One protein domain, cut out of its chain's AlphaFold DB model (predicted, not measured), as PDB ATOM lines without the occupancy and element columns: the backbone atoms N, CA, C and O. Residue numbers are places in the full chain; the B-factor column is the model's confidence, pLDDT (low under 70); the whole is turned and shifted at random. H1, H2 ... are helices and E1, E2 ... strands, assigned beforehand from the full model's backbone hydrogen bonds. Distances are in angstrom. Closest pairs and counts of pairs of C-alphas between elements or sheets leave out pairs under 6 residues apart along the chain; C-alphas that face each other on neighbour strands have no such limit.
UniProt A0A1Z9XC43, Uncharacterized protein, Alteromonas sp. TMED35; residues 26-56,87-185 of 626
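What this domain is: This is residues 26 to 56 and 87 to 185 of the 626 residues of an uncharacterized protein of Alteromonas sp. TMED35 (UniProt A0A1Z9XC43). The model is a long helical body with a small two-strand hairpin, E1 and E2, at one end and the short helix H2 off towards the other. H3 and H6 run side by side along the body and H5 runs back the opposite way, while H1 crosses H5 and H6, and H4 crosses H5 on the side away from H1; residues 179 to 185 of H6 stick out. The printed part has 130 residues with six named helices and two named strands, in the order H1 H2 H3 H4 E1 E2 H5 H6; the sheet, E1 - E2, is antiparallel, and the class is mostly helix. It is only just compact, close to loose, with a radius of gyration of the C-alphas of 16.6 A, and it spans 51 by 29 by 24 A.

Where its parts are: Find C-alpha 26 at (147.365, 59.292, 36.250); from there H1 runs over residues 26 to 38, 17.5 A. H2 holds residues 42 to 50, 12.5 A. After the cut, look for C-alpha 87 at (121.611, 65.949, 35.961), where H3, residues 87 to 103, begins its 24.5 A. H4 takes residues 105 to 115, 15.4 A. E1 is residues 118 to 122, 11.9 A, and E2 is residues 125 to 129, 12.1 A. H5 runs from 137 to 155, 27.4 A. H6, residues 160 to 185, covers 34.7 A, with a kink of 45 degrees near residue 168, and ends at C-alpha 185 at (161.910, 89.781, 44.168).

How they stand to each other: Begin at the hub, H6. With residues 162 to 171 alone it touches H3, the same way at a shallow tilt of 11 degrees; the closest C-alphas are those of Ala 102 and Val 167, 5.1 A. With residues 160 to 168 alone it touches H1 at a steep tilt of 63 degrees, closest at Leu 36 and Lys 168, C-alphas 5.2 A apart. H2 only just touches H6, with 3 pairs of C-alphas within 8 A, closest at Glu 45 and Ala 161, 6.2 A. H5 touches H1 at a steep tilt of 62 degrees, with the C-alphas of Ala 29 and Lys 153 closest at 4.8 A. It touches H4 at a steep tilt of 58 degrees, closest at Ala 112 and Ile 147, C-alphas 6.3 A apart. The closest C-alphas of E1 and H5 are those of Val 118 and Leu 143, 5.9 A apart. In the hairpin of E1 and E2, see N 120 and O 127 at 2.9 A and N 127 and O 120 at 2.8 A, within hydrogen-bond range. Every O i to N i+4 pair is within that range in H1, H2 and H3, against 5 of 7 in H4, 13 of 15 in H5 and 19 of 22 in H6.

The domain as a whole: The two farthest C-alphas, those of Glu 89 and Asp 123, are 53.4 A apart. Residues 57 to 86 are cut out, and C-alphas 56 and 87 stand 5.9 A apart across the cut. Of the links printed whole, none is long. The mean pLDDT of the printed part is 74.8; look for values under 70 in 39 residues, among them 37 to 56 and 87 to 93.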
ATOM      1  N   ASP A  26     146.342  58.376  36.763       66.62
ATOM      2  CA  ASP A  26     147.365  59.292  36.250       66.62
ATOM      3  C   ASP A  26     146.972  59.854  34.873       66.62
ATOM      4  O   ASP A  26     147.203  61.031  34.604       66.62
ATOM      5  N   ARG A  27     146.305  59.067  34.015       62.81
ATOM      6  CA  ARG A  27     145.795  59.551  32.721       62.81
ATOM      7  C   ARG A  27     144.650  60.552  32.884       62.81
ATOM      8  O   ARG A  27     144.618  61.546  32.166       62.81
ATOM      9  N   LYS A  28     143.732  60.327  33.825       61.19
ATOM     10  CA  LYS A  28     142.667  61.290  34.148       61.19
ATOM     11  C   LYS A  28     143.239  62.566  34.775       61.19
ATOM     12  O   LYS A  28     142.820  63.660  34.415       61.19
ATOM     13  N   ALA A  29     144.237  62.440  35.648       64.00
ATOM     14  CA  ALA A  29     144.951  63.576  36.223       64.00
ATOM     15  C   ALA A  29     145.714  64.383  35.165       64.00
ATOM     16  O   ALA A  29     145.707  65.607  35.220       64.00
ATOM     17  N   GLN A  30     146.319  63.710  34.180       64.88
ATOM     18  CA  GLN A  30     146.979  64.355  33.048       64.88
ATOM     19  C   GLN A  30     145.994  65.193  32.234       64.88
ATOM     20  O   GLN A  30     146.305  66.328  31.904       64.88
ATOM     21  N   ILE A  31     144.792  64.672  31.982       57.00
ATOM     22  CA  ILE A  31     143.723  65.410  31.302       57.00
ATOM     23  C   ILE A  31     143.314  66.642  32.118       57.00
ATOM     24  O   ILE A  31     143.297  67.751  31.591       57.00
ATOM     25  N   SER A  32     143.053  66.491  33.423       65.75
ATOM     26  CA  SER A  32     142.743  67.633  34.295       65.75
ATOM     27  C   SER A  32     143.886  68.654  34.336       65.75
ATOM     28  O   SER A  32     143.640  69.855  34.311       65.75
ATOM     29  N   PHE A  33     145.141  68.204  34.360       69.25
ATOM     30  CA  PHE A  33     146.317  69.068  34.299       69.25
ATOM     31  C   PHE A  33     146.437  69.793  32.953       69.25
ATOM     32  O   PHE A  33     146.697  70.995  32.932       69.25
ATOM     33  N   ASP A  34     146.207  69.105  31.834       60.06
ATOM     34  CA  ASP A  34     146.193  69.698  30.497       60.06
ATOM     35  C   ASP A  34     145.109  70.775  30.393       60.06
ATOM     36  O   ASP A  34     145.376  71.864  29.898       60.06
ATOM     37  N   VAL A  35     143.929  70.546  30.968       64.75
ATOM     38  CA  VAL A  35     142.868  71.557  31.062       64.75
ATOM     39  C   VAL A  35     143.291  72.748  31.923       64.75
ATOM     40  O   VAL A  35     143.106  73.895  31.523       64.75
ATOM     41  N   LEU A  36     143.889  72.514  33.093       71.56
ATOM     42  CA  LEU A  36     144.349  73.592  33.977       71.56
ATOM     43  C   LEU A  36     145.490  74.414  33.363       71.56
ATOM     44  O   LEU A  36     145.624  75.603  33.657       71.56
ATOM     45  N   THR A  37     146.312  73.804  32.512       68.25
ATOM     46  CA  THR A  37     147.458  74.465  31.877       68.25
ATOM     47  C   THR A  37     147.104  75.120  30.543       68.25
ATOM     48  O   THR A  37     147.508  76.257  30.316       68.25
ATOM     49  N   LYS A  38     146.326  74.449  29.688       67.56
ATOM     50  CA  LYS A  38     146.050  74.845  28.295       67.56
ATOM     51  C   LYS A  38     144.610  75.306  28.051       67.56
ATOM     52  O   LYS A  38     144.361  75.934  27.029       67.56
ATOM     53  N   GLY A  39     143.683  75.047  28.975       55.38
ATOM     54  CA  GLY A  39     142.248  75.271  28.770       55.38
ATOM     55  C   GLY A  39     141.591  74.176  27.917       55.38
ATOM     56  O   GLY A  39     142.201  73.146  27.635       55.38
ATOM     57  N   VAL A  40     140.336  74.395  27.521       68.00
ATOM     58  CA  VAL A  40     139.583  73.549  26.571       68.00
ATOM     59  C   VAL A  40     139.415  74.272  25.236       68.00
ATOM     60  O   VAL A  40     139.526  75.494  25.173       68.00
ATOM     61  N   SER A  41     139.187  73.525  24.149       53.16
ATOM     62  CA  SER A  41     138.977  74.137  22.834       53.16
ATOM     63  C   SER A  41     137.638  74.895  22.771       53.16
ATOM     64  O   SER A  41     136.673  74.464  23.409       53.16
ATOM     65  N   PRO A  42     137.530  75.971  21.962       50.31
ATOM     66  CA  PRO A  42     136.294  76.752  21.837       50.31
ATOM     67  C   PRO A  42     135.082  75.928  21.383       50.31
ATOM     68  O   PRO A  42     133.954  76.207  21.773       50.31
ATOM     69  N   GLU A  43     135.303  74.890  20.575       51.44
ATOM     70  CA  GLU A  43     134.249  73.975  20.119       51.44
ATOM     71  C   GLU A  43     133.736  73.084  21.257       51.44
ATOM     72  O   GLU A  43     132.533  72.853  21.366       51.44
ATOM     73  N   LEU A  44     134.635  72.615  22.129       50.06
ATOM     74  CA  LEU A  44     134.289  71.821  23.308       50.06
ATOM     75  C   LEU A  44     133.592  72.688  24.368       50.06
ATOM     76  O   LEU A  44     132.668  72.230  25.034       50.06
ATOM     77  N   GLU A  45     134.005  73.950  24.491       51.88
ATOM     78  CA  GLU A  45     133.386  74.949  25.362       51.88
ATOM     79  C   GLU A  45     131.973  75.332  24.878       51.88
ATOM     80  O   GLU A  45     131.032  75.331  25.668       51.88
ATOM     81  N   ALA A  46     131.780  75.542  23.570       50.94
ATOM     82  CA  ALA A  46     130.469  75.825  22.976       50.94
ATOM     83  C   ALA A  46     129.501  74.627  23.055       50.94
ATOM     84  O   ALA A  46     128.320  74.797  23.356       50.94
ATOM     85  N   HIS A  47     129.999  73.404  22.840       50.31
ATOM     86  CA  HIS A  47     129.228  72.170  23.037       50.31
ATOM     87  C   HIS A  47     128.837  71.970  24.513       50.31
ATOM     88  O   HIS A  47     127.775  71.431  24.821       50.31
ATOM     89  N   PHE A  48     129.673  72.433  25.445       54.06
ATOM     90  CA  PHE A  48     129.423  72.361  26.882       54.06
ATOM     91  C   PHE A  48     128.363  73.362  27.368       54.06
ATOM     92  O   PHE A  48     127.567  73.026  28.244       54.06
ATOM     93  N   GLU A  49     128.310  74.572  26.802       55.34
ATOM     94  CA  GLU A  49     127.272  75.556  27.143       55.34
ATOM     95  C   GLU A  49     125.877  75.151  26.643       55.34
ATOM     96  O   GLU A  49     124.884  75.463  27.302       55.34
ATOM     97  N   GLY A  50     125.804  74.410  25.530       53.56
ATOM     98  CA  GLY A  50     124.552  73.904  24.958       53.56
ATOM     99  C   GLY A  50     123.962  72.665  25.648       53.56
ATOM    100  O   GLY A  50     122.754  72.465  25.579       53.56
ATOM    101  N   GLU A  51     124.776  71.855  26.340       55.97
ATOM    102  CA  GLU A  51     124.377  70.532  26.867       55.97
ATOM    103  C   GLU A  51     124.612  70.361  28.380       55.97
ATOM    104  O   GLU A  51     124.938  69.279  28.870       55.97
ATOM    105  N   ARG A  52     124.420  71.433  29.154       57.66
ATOM    106  CA  ARG A  52     124.659  71.479  30.610       57.66
ATOM    107  C   ARG A  52     124.001  70.338  31.415       57.66
ATOM    108  O   ARG A  52     124.527  69.958  32.457       57.66
ATOM    109  N   GLU A  53     122.893  69.777  30.927       52.59
ATOM    110  CA  GLU A  53     122.115  68.704  31.574       52.59
ATOM    111  C   GLU A  53     122.545  67.276  31.174       52.59
ATOM    112  O   GLU A  53     122.397  66.353  31.973       52.59
ATOM    113  N   LEU A  54     123.125  67.082  29.980       55.16
ATOM    114  CA  LEU A  54     123.441  65.757  29.405       55.16
ATOM    115  C   LEU A  54     124.833  65.229  29.804       55.16
ATOM    116  O   LEU A  54     125.183  64.072  29.575       55.16
ATOM    117  N   LEU A  55     125.661  66.064  30.432       57.00
ATOM    118  CA  LEU A  55     127.080  65.765  30.663       57.00
ATOM    119  C   LEU A  55     127.352  64.770  31.807       57.00
ATOM    120  O   LEU A  55     128.467  64.246  31.898       57.00
ATOM    121  N   PHE A  56     126.348  64.479  32.643       57.06
ATOM    122  CA  PHE A  56     126.390  63.448  33.693       57.06
ATOM    123  C   PHE A  56     125.563  62.196  33.366       57.06
ATOM    124  O   PHE A  56     125.489  61.284  34.185       57.06
ATOM    125  N   GLY A  87     120.370  65.534  36.636       60.78
ATOM    126  CA  GLY A  87     121.611  65.949  35.961       60.78
ATOM    127  C   GLY A  87     122.055  67.378  36.311       60.78
ATOM    128  O   GLY A  87     123.244  67.620  36.516       60.78
ATOM    129  N   TRP A  88     121.102  68.304  36.475       58.97
ATOM    130  CA  TRP A  88     121.362  69.689  36.883       58.97
ATOM    131  C   TRP A  88     121.821  69.813  38.350       58.97
ATOM    132  O   TRP A  88     122.767  70.548  38.634       58.97
ATOM    133  N   GLU A  89     121.229  69.057  39.278       58.06
ATOM    134  CA  GLU A  89     121.662  69.025  40.688       58.06
ATOM    135  C   GLU A  89     123.068  68.426  40.829       58.06
ATOM    136  O   GLU A  89     123.914  68.979  41.537       58.06
ATOM    137  N   LYS A  90     123.357  67.346  40.087       63.88
ATOM    138  CA  LYS A  90     124.697  66.738  40.017       63.88
ATOM    139  C   LYS A  90     125.736  67.732  39.509       63.88
ATOM    140  O   LYS A  90     126.831  67.836  40.063       63.88
ATOM    141  N   TYR A  91     125.380  68.484  38.471       68.25
ATOM    142  CA  TYR A  91     126.226  69.529  37.915       68.25
ATOM    143  C   TYR A  91     126.511  70.639  38.933       68.25
ATOM    144  O   TYR A  91     127.673  70.998  39.119       68.25
ATOM    145  N   HIS A  92     125.492  71.148  39.631       64.56
ATOM    146  CA  HIS A  92     125.683  72.193  40.639       64.56
ATOM    147  C   HIS A  92     126.533  71.734  41.824       64.56
ATOM    148  O   HIS A  92     127.397  72.488  42.271       64.56
ATOM    149  N   LEU A  93     126.347  70.502  42.313       65.75
ATOM    150  CA  LEU A  93     127.187  69.984  43.393       65.75
ATOM    151  C   LEU A  93     128.645  69.822  42.941       65.75
ATOM    152  O   LEU A  93     129.563  70.173  43.682       65.75
ATOM    153  N   ALA A  94     128.871  69.341  41.714       71.25
ATOM    154  CA  ALA A  94     130.207  69.245  41.134       71.25
ATOM    155  C   ALA A  94     130.854  70.628  40.929       71.25
ATOM    156  O   ALA A  94     132.055  70.777  41.156       71.25
ATOM    157  N   GLU A  95     130.072  71.641  40.542       74.00
ATOM    158  CA  GLU A  95     130.519  73.033  40.430       74.00
ATOM    159  C   GLU A  95     130.944  73.600  41.791       74.00
ATOM    160  O   GLU A  95     132.054  74.123  41.912       74.00
ATOM    161  N   GLU A  96     130.110  73.468  42.825       68.88
ATOM    162  CA  GLU A  96     130.423  73.959  44.174       68.88
ATOM    163  C   GLU A  96     131.613  73.220  44.793       68.88
ATOM    164  O   GLU A  96     132.517  73.853  45.343       68.88
ATOM    165  N   TYR A  97     131.685  71.896  44.621       75.50
ATOM    166  CA  TYR A  97     132.844  71.101  45.022       75.50
ATOM    167  C   TYR A  97     134.126  71.598  44.338       75.50
ATOM    168  O   TYR A  97     135.135  71.855  44.999       75.50
ATOM    169  N   ALA A  98     134.083  71.787  43.014       80.31
ATOM    170  CA  ALA A  98     135.219  72.272  42.244       80.31
ATOM    171  C   ALA A  98     135.644  73.678  42.687       80.31
ATOM    172  O   ALA A  98     136.835  73.923  42.873       80.31
ATOM    173  N   ARG A  99     134.685  74.581  42.925       79.00
ATOM    174  CA  ARG A  99     134.918  75.951  43.399       79.00
ATOM    175  C   ARG A  99     135.542  75.971  44.796       79.00
ATOM    176  O   ARG A  99     136.497  76.713  45.029       79.00
ATOM    177  N   GLN A 100     135.029  75.164  45.726       79.31
ATOM    178  CA  GLN A 100     135.549  75.081  47.090       79.31
ATOM    179  C   GLN A 100     136.980  74.544  47.103       79.31
ATOM    180  O   GLN A 100     137.854  75.142  47.733       79.31
ATOM    181  N   LYS A 101     137.237  73.453  46.372       82.88
ATOM    182  CA  LYS A 101     138.586  72.902  46.241       82.88
ATOM    183  C   LYS A 101     139.504  73.900  45.542       82.88
ATOM    184  O   LYS A 101     140.572  74.169  46.063       82.88
ATOM    185  N   ALA A 102     139.101  74.543  44.445       85.25
ATOM    186  CA  ALA A 102     139.936  75.524  43.740       85.25
ATOM    187  C   ALA A 102     140.448  76.655  44.653       85.25
ATOM    188  O   ALA A 102     141.635  76.979  44.615       85.25
ATOM    189  N   LYS A 103     139.602  77.180  45.553       84.94
ATOM    190  CA  LYS A 103     139.997  78.199  46.549       84.94
ATOM    191  C   LYS A 103     141.107  77.737  47.503       84.94
ATOM    192  O   LYS A 103     141.874  78.566  47.985       84.94
ATOM    193  N   GLY A 104     141.213  76.433  47.762       85.75
ATOM    194  CA  GLY A 104     142.247  75.833  48.611       85.75
ATOM    195  C   GLY A 104     143.631  75.716  47.960       85.75
ATOM    196  O   GLY A 104     144.581  75.315  48.632       85.75
ATOM    197  N   TYR A 105     143.780  76.080  46.679       88.06
ATOM    198  CA  TYR A 105     145.020  75.854  45.928       88.06
ATOM    199  C   TYR A 105     146.226  76.572  46.533       88.06
ATOM    200  O   TYR A 105     147.305  75.997  46.598       88.06
ATOM    201  N   ASN A 106     146.037  77.795  47.029       82.06
ATOM    202  CA  ASN A 106     147.093  78.575  47.670       82.06
ATOM    203  C   ASN A 106     147.720  77.827  48.864       82.06
ATOM    204  O   ASN A 106     148.936  77.658  48.934       82.06
ATOM    205  N   GLU A 107     146.885  77.343  49.785       84.69
ATOM    206  CA  GLU A 107     147.354  76.639  50.982       84.69
ATOM    207  C   GLU A 107     148.016  75.304  50.623       84.69
ATOM    208  O   GLU A 107     149.059  74.954  51.180       84.69
ATOM    209  N   TYR A 108     147.444  74.578  49.658       88.31
ATOM    210  CA  TYR A 108     148.050  73.354  49.149       88.31
ATOM    211  C   TYR A 108     149.412  73.621  48.508       88.31
ATOM    212  O   TYR A 108     150.351  72.876  48.768       88.31
ATOM    213  N   PHE A 109     149.529  74.670  47.687       86.44
ATOM    214  CA  PHE A 109     150.759  74.980  46.967       86.44
ATOM    215  C   PHE A 109     151.912  75.196  47.942       86.44
ATOM    216  O   PHE A 109     152.938  74.553  47.775       86.44
ATOM    217  N   TYR A 110     151.739  76.009  48.990       82.19
ATOM    218  CA  TYR A 110     152.802  76.246  49.976       82.19
ATOM    219  C   TYR A 110     153.235  74.972  50.707       82.19
ATOM    220  O   TYR A 110     154.430  74.717  50.802       82.19
ATOM    221  N   LYS A 111     152.285  74.138  51.145       84.38
ATOM    222  CA  LYS A 111     152.600  72.847  51.787       84.38
ATOM    223  C   LYS A 111     153.331  71.906  50.828       84.38
ATOM    224  O   LYS A 111     154.347  71.316  51.166       84.38
ATOM    225  N   ALA A 112     152.837  71.792  49.599       84.94
ATOM    226  CA  ALA A 112     153.441  70.936  48.588       84.94
ATOM    227  C   ALA A 112     154.810  71.455  48.120       84.94
ATOM    228  O   ALA A 112     155.626  70.658  47.666       84.94
ATOM    229  N   TYR A 113     155.067  72.758  48.208       81.44
ATOM    230  CA  TYR A 113     156.320  73.375  47.782       81.44
ATOM    231  C   TYR A 113     157.514  72.974  48.658       81.44
ATOM    232  O   TYR A 113     158.632  72.883  48.156       81.44
ATOM    233  N   GLU A 114     157.276  72.681  49.937       78.38
ATOM    234  CA  GLU A 114     158.303  72.199  50.869       78.38
ATOM    235  C   GLU A 114     158.659  70.726  50.611       78.38
ATOM    236  O   GLU A 114     159.835  70.365  50.581       78.38
ATOM    237  N   ASP A 115     157.653  69.894  50.324       83.81
ATOM    238  CA  ASP A 115     157.811  68.434  50.290       83.81
ATOM    239  C   ASP A 115     157.956  67.833  48.878       83.81
ATOM    240  O   ASP A 115     158.368  66.679  48.720       83.81
ATOM    241  N   THR A 116     157.581  68.562  47.819       86.50
ATOM    242  CA  THR A 116     157.569  68.001  46.458       86.50
ATOM    243  C   THR A 116     158.972  67.946  45.868       86.50
ATOM    244  O   THR A 116     159.692  68.939  45.806       86.50
ATOM    245  N   THR A 117     159.320  66.780  45.325       87.56
ATOM    246  CA  THR A 117     160.561  66.573  44.577       87.56
ATOM    247  C   THR A 117     160.289  66.238  43.113       87.56
ATOM    248  O   THR A 117     159.371  65.468  42.809       87.56
ATOM    249  N   VAL A 118     161.126  66.736  42.203       87.94
ATOM    250  CA  VAL A 118     161.086  66.417  40.764       87.94
ATOM    251  C   VAL A 118     162.445  65.911  40.311       87.94
ATOM    252  O   VAL A 118     163.468  66.385  40.779       87.94
ATOM    253  N   THR A 119     162.480  64.936  39.403       86.31
ATOM    254  CA  THR A 119     163.736  64.510  38.768       86.31
ATOM    255  C   THR A 119     163.905  65.264  37.457       86.31
ATOM    256  O   THR A 119     163.036  65.190  36.590       86.31
ATOM    257  N   VAL A 120     165.000  66.008  37.330       85.62
ATOM    258  CA  VAL A 120     165.359  66.806  36.149       85.62
ATOM    259  C   VAL A 120     166.743  66.405  35.651       85.62
ATOM    260  O   VAL A 120     167.542  65.842  36.398       85.62
ATOM    261  N   ILE A 121     167.050  66.699  34.389       82.06
ATOM    262  CA  ILE A 121     168.387  66.470  33.835       82.06
ATOM    263  C   ILE A 121     169.215  67.743  34.027       82.06
ATOM    264  O   ILE A 121     168.936  68.763  33.398       82.06
ATOM    265  N   ARG A 122     170.252  67.666  34.863       77.81
ATOM    266  CA  ARG A 122     171.242  68.727  35.087       77.81
ATOM    267  C   ARG A 122     172.594  68.233  34.580       77.81
ATOM    268  O   ARG A 122     173.058  67.174  34.998       77.81
ATOM    269  N   ASP A 123     173.188  68.945  33.625       76.81
ATOM    270  CA  ASP A 123     174.485  68.594  33.019       76.81
ATOM    271  C   ASP A 123     174.570  67.137  32.508       76.81
ATOM    272  O   ASP A 123     175.587  66.457  32.641       76.81
ATOM    273  N   GLY A 124     173.469  66.630  31.941       78.19
ATOM    274  CA  GLY A 124     173.381  65.268  31.398       78.19
ATOM    275  C   GLY A 124     173.194  64.156  32.439       78.19
ATOM    276  O   GLY A 124     173.236  62.983  32.070       78.19
ATOM    277  N   LYS A 125     172.974  64.490  33.717       80.31
ATOM    278  CA  LYS A 125     172.674  63.531  34.792       80.31
ATOM    279  C   LYS A 125     171.295  63.788  35.388       80.31
ATOM    280  O   LYS A 125     170.883  64.937  35.532       80.31
ATOM    281  N   GLU A 126     170.594  62.720  35.753       85.19
ATOM    282  CA  GLU A 126     169.338  62.817  36.498       85.19
ATOM    283  C   GLU A 126     169.623  63.268  37.934       85.19
ATOM    284  O   GLU A 126     170.398  62.638  38.657       85.19
ATOM    285  N   VAL A 127     169.011  64.378  38.333       83.81
ATOM    286  CA  VAL A 127     169.121  64.957  39.671       83.81
ATOM    287  C   VAL A 127     167.716  65.178  40.208       83.81
ATOM    288  O   VAL A 127     166.859  65.752  39.536       83.81
ATOM    289  N   THR A 128     167.471  64.718  41.431       88.50
ATOM    290  CA  THR A 128     166.242  65.030  42.159       88.50
ATOM    291  C   THR A 128     166.382  66.404  42.801       88.50
ATOM    292  O   THR A 128     167.297  66.630  43.589       88.50
ATOM    293  N   ILE A 129     165.482  67.313  42.442       85.31
ATOM    294  CA  ILE A 129     165.412  68.686  42.935       85.31
ATOM    295  C   ILE A 129     164.189  68.877  43.836       85.31
ATOM    296  O   ILE A 129     163.162  68.218  43.661       85.31
ATOM    297  N   ASN A 130     164.309  69.806  44.774       86.69
ATOM    298  CA  ASN A 130     163.274  70.351  45.653       86.69
ATOM    299  C   ASN A 130     163.410  71.885  45.680       86.69
ATOM    300  O   ASN A 130     164.329  72.423  45.063       86.69
ATOM    301  N   ASN A 131     162.549  72.591  46.418       79.25
ATOM    302  CA  ASN A 131     162.615  74.055  46.534       79.25
ATOM    303  C   ASN A 131     164.020  74.592  46.903       79.25
ATOM    304  O   ASN A 131     164.465  75.589  46.348       79.25
ATOM    305  N   GLU A 132     164.755  73.914  47.787       78.00
ATOM    306  CA  GLU A 132     166.078  74.367  48.248       78.00
ATOM    307  C   GLU A 132     167.205  74.155  47.225       78.00
ATOM    308  O   GLU A 132     168.256  74.787  47.306       78.00
ATOM    309  N   THR A 133     167.010  73.244  46.270       81.62
ATOM    310  CA  THR A 133     168.048  72.801  45.321       81.62
ATOM    311  C   THR A 133     167.772  73.218  43.878       81.62
ATOM    312  O   THR A 133     168.551  72.871  42.980       81.62
ATOM    313  N   VAL A 134     166.681  73.956  43.640       81.69
ATOM    314  CA  VAL A 134     166.342  74.561  42.347       81.69
ATOM    315  C   VAL A 134     167.332  75.679  42.029       81.69
ATOM    316  O   VAL A 134     167.466  76.647  42.769       81.69
ATOM    317  N   ASN A 135     167.987  75.568  40.875       77.69
ATOM    318  CA  ASN A 135     169.050  76.482  40.456       77.69
ATOM    319  C   ASN A 135     168.750  77.205  39.134       77.69
ATOM    320  O   ASN A 135     169.537  78.049  38.704       77.69
ATOM    321  N   SER A 136     167.637  76.890  38.464       78.62
ATOM    322  CA  SER A 136     167.273  77.521  37.193       78.62
ATOM    323  C   SER A 136     165.764  77.761  37.042       78.62
ATOM    324  O   SER A 136     164.951  77.081  37.672       78.62
ATOM    325  N   PRO A 137     165.349  78.703  36.170       75.38
ATOM    326  CA  PRO A 137     163.932  78.945  35.900       75.38
ATOM    327  C   PRO A 137     163.184  77.732  35.331       75.38
ATOM    328  O   PRO A 137     161.996  77.576  35.599       75.38
ATOM    329  N   SER A 138     163.852  76.875  34.551       77.88
ATOM    330  CA  SER A 138     163.240  75.664  33.993       77.88
ATOM    331  C   SER A 138     163.035  74.584  35.056       77.88
ATOM    332  O   SER A 138     162.012  73.905  35.044       77.88
ATOM    333  N   GLU A 139     163.963  74.459  36.005       83.25
ATOM    334  CA  GLU A 139     163.825  73.572  37.166       83.25
ATOM    335  C   GLU A 139     162.672  74.010  38.075       83.25
ATOM    336  O   GLU A 139     161.859  73.181  38.484       83.25
ATOM    337  N   GLN A 140     162.544  75.320  38.313       81.00
ATOM    338  CA  GLN A 140     161.410  75.891  39.040       81.00
ATOM    339  C   GLN A 140     160.079  75.583  38.342       81.00
ATOM    340  O   GLN A 140     159.117  75.188  38.993       81.00
ATOM    341  N   ALA A 141     160.020  75.739  37.015       82.19
ATOM    342  CA  ALA A 141     158.814  75.447  36.246       82.19
ATOM    343  C   ALA A 141     158.421  73.963  36.339       82.19
ATOM    344  O   ALA A 141     157.247  73.660  36.522       82.19
ATOM    345  N   ALA A 142     159.393  73.046  36.290       84.19
ATOM    346  CA  ALA A 142     159.140  71.615  36.436       84.19
ATOM    347  C   ALA A 142     158.598  71.254  37.834       84.19
ATOM    348  O   ALA A 142     157.691  70.426  37.954       84.19
ATOM    349  N   LEU A 143     159.123  71.890  38.890       85.56
ATOM    350  CA  LEU A 143     158.615  71.745  40.257       85.56
ATOM    351  C   LEU A 143     157.174  72.264  40.379       85.56
ATOM    352  O   LEU A 143     156.294  71.542  40.852       85.56
ATOM    353  N   ASP A 144     156.918  73.474  39.881       85.00
ATOM    354  CA  ASP A 144     155.593  74.097  39.882       85.00
ATOM    355  C   ASP A 144     154.565  73.254  39.095       85.00
ATOM    356  O   ASP A 144     153.436  73.051  39.552       85.00
ATOM    357  N   GLU A 145     154.951  72.710  37.934       85.69
ATOM    358  CA  GLU A 145     154.120  71.804  37.133       85.69
ATOM    359  C   GLU A 145     153.795  70.515  37.885       85.69
ATOM    360  O   GLU A 145     152.648  70.068  37.860       85.69
ATOM    361  N   LYS A 146     154.763  69.934  38.604       86.88
ATOM    362  CA  LYS A 146     154.522  68.728  39.404       86.88
ATOM    363  C   LYS A 146     153.539  68.986  40.541       86.88
ATOM    364  O   LYS A 146     152.649  68.164  40.769       86.88
ATOM    365  N   ILE A 147     153.677  70.115  41.232       87.31
ATOM    366  CA  ILE A 147     152.763  70.518  42.306       87.31
ATOM    367  C   ILE A 147     151.353  70.709  41.745       87.31
ATOM    368  O   ILE A 147     150.397  70.139  42.282       87.31
ATOM    369  N   LYS A 148     151.220  71.424  40.619       87.44
ATOM    370  CA  LYS A 148     149.936  71.619  39.935       87.44
ATOM    371  C   LYS A 148     149.341  70.300  39.431       87.44
ATOM    372  O   LYS A 148     148.141  70.091  39.570       87.44
ATOM    373  N   PHE A 149     150.154  69.381  38.909       84.88
ATOM    374  CA  PHE A 149     149.716  68.043  38.501       84.88
ATOM    375  C   PHE A 149     149.188  67.228  39.688       84.88
ATOM    376  O   PHE A 149     148.113  66.638  39.608       84.88
ATOM    377  N   ASN A 150     149.911  67.224  40.812       85.94
ATOM    378  CA  ASN A 150     149.466  66.540  42.025       85.94
ATOM    379  C   ASN A 150     148.148  67.136  42.542       85.94
ATOM    380  O   ASN A 150     147.264  66.393  42.966       85.94
ATOM    381  N   TYR A 151     147.979  68.455  42.431       87.25
ATOM    382  CA  TYR A 151     146.727  69.125  42.767       87.25
ATOM    383  C   TYR A 151     145.577  68.754  41.820       87.25
ATOM    384  O   TYR A 151     144.456  68.500  42.263       87.25
ATOM    385  N   ALA A 152     145.862  68.642  40.518       83.06
ATOM    386  CA  ALA A 152     144.884  68.303  39.485       83.06
ATOM    387  C   ALA A 152     144.183  66.955  39.740       83.06
ATOM    388  O   ALA A 152     143.029  66.774  39.348       83.06
ATOM    389  N   LYS A 153     144.829  66.028  40.464       82.62
ATOM    390  CA  LYS A 153     144.247  64.736  40.869       82.62
ATOM    391  C   LYS A 153     142.929  64.884  41.640       82.62
ATOM    392  O   LYS A 153     142.019  64.065  41.479       82.62
ATOM    393  N   GLN A 154     142.758  65.964  42.403       79.62
ATOM    394  CA  GLN A 154     141.519  66.250  43.141       79.62
ATOM    395  C   GLN A 154     140.325  66.551  42.224       79.62
ATOM    396  O   GLN A 154     139.174  66.389  42.633       79.62
ATOM    397  N   PHE A 155     140.577  66.857  40.952       79.81
ATOM    398  CA  PHE A 155     139.555  67.107  39.933       79.81
ATOM    399  C   PHE A 155     139.423  65.960  38.920       79.81
ATOM    400  O   PHE A 155     138.551  66.001  38.057       79.81
ATOM    401  N   SER A 156     140.229  64.899  39.053       71.56
ATOM    402  CA  SER A 156     140.080  63.668  38.268       71.56
ATOM    403  C   SER A 156     138.655  63.116  38.401       71.56
ATOM    404  O   SER A 156     138.163  62.962  39.524       71.56
ATOM    405  N   GLY A 157     138.005  62.855  37.262       67.06
ATOM    406  CA  GLY A 157     136.605  62.416  37.171       67.06
ATOM    407  C   GLY A 157     135.592  63.545  36.942       67.06
ATOM    408  O   GLY A 157     134.459  63.263  36.557       67.06
ATOM    409  N   LEU A 158     135.986  64.812  37.113       72.88
ATOM    410  CA  LEU A 158     135.149  65.956  36.751       72.88
ATOM    411  C   LEU A 158     135.181  66.226  35.250       72.88
ATOM    412  O   LEU A 158     136.114  65.858  34.536       72.88
ATOM    413  N   ASN A 159     134.147  66.917  34.779       74.00
ATOM    414  CA  ASN A 159     134.090  67.390  33.409       74.00
ATOM    415  C   ASN A 159     135.192  68.435  33.140       74.00
ATOM    416  O   ASN A 159     135.356  69.389  33.899       74.00
ATOM    417  N   GLU A 160     135.905  68.267  32.029       71.56
ATOM    418  CA  GLU A 160     137.011  69.128  31.602       71.56
ATOM    419  C   GLU A 160     136.604  70.600  31.460       71.56
ATOM    420  O   GLU A 160     137.281  71.482  31.981       71.56
ATOM    421  N   ALA A 161     135.462  70.893  30.845       71.31
ATOM    422  CA  ALA A 161     134.996  72.267  30.684       71.31
ATOM    423  C   ALA A 161     134.514  72.889  32.009       71.31
ATOM    424  O   ALA A 161     134.679  74.090  32.217       71.31
ATOM    425  N   LEU A 162     134.022  72.088  32.964       75.62
ATOM    426  CA  LEU A 162     133.749  72.566  34.328       75.62
ATOM    427  C   LEU A 162     135.050  72.952  35.044       75.62
ATOM    428  O   LEU A 162     135.140  74.030  35.632       75.62
ATOM    429  N   VAL A 163     136.082  72.107  34.953       78.75
ATOM    430  CA  VAL A 163     137.413  72.398  35.511       78.75
ATOM    431  C   VAL A 163     138.008  73.654  34.862       78.75
ATOM    432  O   VAL A 163     138.525  74.519  35.567       78.75
ATOM    433  N   ALA A 164     137.866  73.813  33.546       78.31
ATOM    434  CA  ALA A 164     138.332  74.994  32.826       78.31
ATOM    435  C   ALA A 164     137.596  76.286  33.215       78.31
ATOM    436  O   ALA A 164     138.227  77.329  33.337       78.31
ATOM    437  N   LYS A 165     136.274  76.235  33.421       80.69
ATOM    438  CA  LYS A 165     135.458  77.426  33.706       80.69
ATOM    439  C   LYS A 165     135.510  77.858  35.173       80.69
ATOM    440  O   LYS A 165     135.367  79.041  35.465       80.69
ATOM    441  N   ILE A 166     135.699  76.912  36.096       82.25
ATOM    442  CA  ILE A 166     135.566  77.152  37.543       82.25
ATOM    443  C   ILE A 166     136.905  77.057  38.272       82.25
ATOM    444  O   ILE A 166     137.223  77.921  39.086       82.25
ATOM    445  N   VAL A 167     137.699  76.020  37.995       84.25
ATOM    446  CA  VAL A 167     138.929  75.737  38.753       84.25
ATOM    447  C   VAL A 167     140.104  76.532  38.201       84.25
ATOM    448  O   VAL A 167     140.841  77.158  38.964       84.25
ATOM    449  N   LYS A 168     140.277  76.527  36.876       85.06
ATOM    450  CA  LYS A 168     141.400  77.198  36.214       85.06
ATOM    451  C   LYS A 168     141.491  78.698  36.543       85.06
ATOM    452  O   LYS A 168     142.587  79.104  36.913       85.06
ATOM    453  N   PRO A 169     140.412  79.510  36.519       87.19
ATOM    454  CA  PRO A 169     140.522  80.941  36.810       87.19
ATOM    455  C   PRO A 169     140.990  81.245  38.240       87.19
ATOM    456  O   PRO A 169     141.761  82.177  38.452       87.19
ATOM    457  N   GLU A 170     140.564  80.450  39.228       85.75
ATOM    458  CA  GLU A 170     140.997  80.613  40.625       85.75
ATOM    459  C   GLU A 170     142.477  80.236  40.810       85.75
ATOM    460  O   GLU A 170     143.216  80.928  41.513       85.75
ATOM    461  N   ILE A 171     142.931  79.171  40.136       86.56
ATOM    462  CA  ILE A 171     144.343  78.762  40.116       86.56
ATOM    463  C   ILE A 171     145.208  79.807  39.401       86.56
ATOM    464  O   ILE A 171     146.245  80.209  39.930       86.56
ATOM    465  N   ASP A 172     144.775  80.273  38.226       85.56
ATOM    466  CA  ASP A 172     145.502  81.248  37.411       85.56
ATOM    467  C   ASP A 172     145.655  82.580  38.157       85.56
ATOM    468  O   ASP A 172     146.758  83.118  38.212       85.56
ATOM    469  N   LYS A 173     144.605  83.056  38.844       85.12
ATOM    470  CA  LYS A 173     144.668  84.256  39.695       85.12
ATOM    471  C   LYS A 173     145.784  84.175  40.742       85.12
ATOM    472  O   LYS A 173     146.471  85.164  41.003       85.12
ATOM    473  N   TYR A 174     145.964  83.013  41.368       83.50
ATOM    474  CA  TYR A 174     147.021  82.813  42.356       83.50
ATOM    475  C   TYR A 174     148.406  82.691  41.713       83.50
ATOM    476  O   TYR A 174     149.358  83.324  42.175       83.50
ATOM    477  N   ASP A 175     148.531  81.914  40.637       82.31
ATOM    478  CA  ASP A 175     149.804  81.749  39.936       82.31
ATOM    479  C   ASP A 175     150.296  83.076  39.330       82.31
ATOM    480  O   ASP A 175     151.494  83.353  39.369       82.31
ATOM    481  N   GLU A 176     149.405  83.937  38.831       83.56
ATOM    482  CA  GLU A 176     149.737  85.294  38.374       83.56
ATOM    483  C   GLU A 176     150.262  86.176  39.516       83.56
ATOM    484  O   GLU A 176     151.306  86.823  39.380       83.56
ATOM    485  N   LEU A 177     149.601  86.162  40.679       82.00
ATOM    486  CA  LEU A 177     150.069  86.876  41.873       82.00
ATOM    487  C   LEU A 177     151.433  86.362  42.359       82.00
ATOM    488  O   LEU A 177     152.285  87.149  42.774       82.00
ATOM    489  N   ARG A 178     151.678  85.050  42.293       82.31
ATOM    490  CA  ARG A 178     152.983  84.476  42.648       82.31
ATOM    491  C   ARG A 178     154.058  84.879  41.644       82.31
ATOM    492  O   ARG A 178     155.130  85.319  42.052       82.31
ATOM    493  N   ARG A 179     153.779  84.766  40.341       76.44
ATOM    494  CA  ARG A 179     154.716  85.145  39.269       76.44
ATOM    495  C   ARG A 179     155.105  86.614  39.353       76.44
ATOM    496  O   ARG A 179     156.278  86.927  39.199       76.44
ATOM    497  N   THR A 180     154.148  87.498  39.630       77.06
ATOM    498  CA  THR A 180     154.422  88.931  39.806       77.06
ATOM    499  C   THR A 180     155.310  89.188  41.023       77.06
ATOM    500  O   THR A 180     156.330  89.854  40.871       77.06
ATOM    501  N   LYS A 181     155.018  88.588  42.187       77.31
ATOM    502  CA  LYS A 181     155.887  88.685  43.376       77.31
ATOM    503  C   LYS A 181     157.301  88.157  43.126       77.31
ATOM    504  O   LYS A 181     158.264  88.872  43.380       77.31
ATOM    505  N   GLN A 182     157.429  86.951  42.572       71.12
ATOM    506  CA  GLN A 182     158.732  86.363  42.251       71.12
ATOM    507  C   GLN A 182     159.502  87.205  41.226       71.12
ATOM    508  O   GLN A 182     160.718  87.330  41.329       71.12
ATOM    509  N   ALA A 183     158.820  87.795  40.240       70.38
ATOM    510  CA  ALA A 183     159.448  88.713  39.297       70.38
ATOM    511  C   ALA A 183     159.969  89.972  40.005       70.38
ATOM    512  O   ALA A 183     161.103  90.367  39.757       70.38
ATOM    513  N   THR A 184     159.195  90.559  40.925       72.12
ATOM    514  CA  THR A 184     159.635  91.711  41.728       72.12
ATOM    515  C   THR A 184     160.821  91.370  42.630       72.12
ATOM    516  O   THR A 184     161.786  92.124  42.679       72.12
ATOM    517  N   GLU A 185     160.799  90.228  43.317       72.75
ATOM    518  CA  GLU A 185     161.910  89.781  44.168       72.75
ATOM    519  C   GLU A 185     163.183  89.508  43.359       72.75
ATOM    520  O   GLU A 185     164.269  89.922  43.760       72.75
TER     521      GLU A 185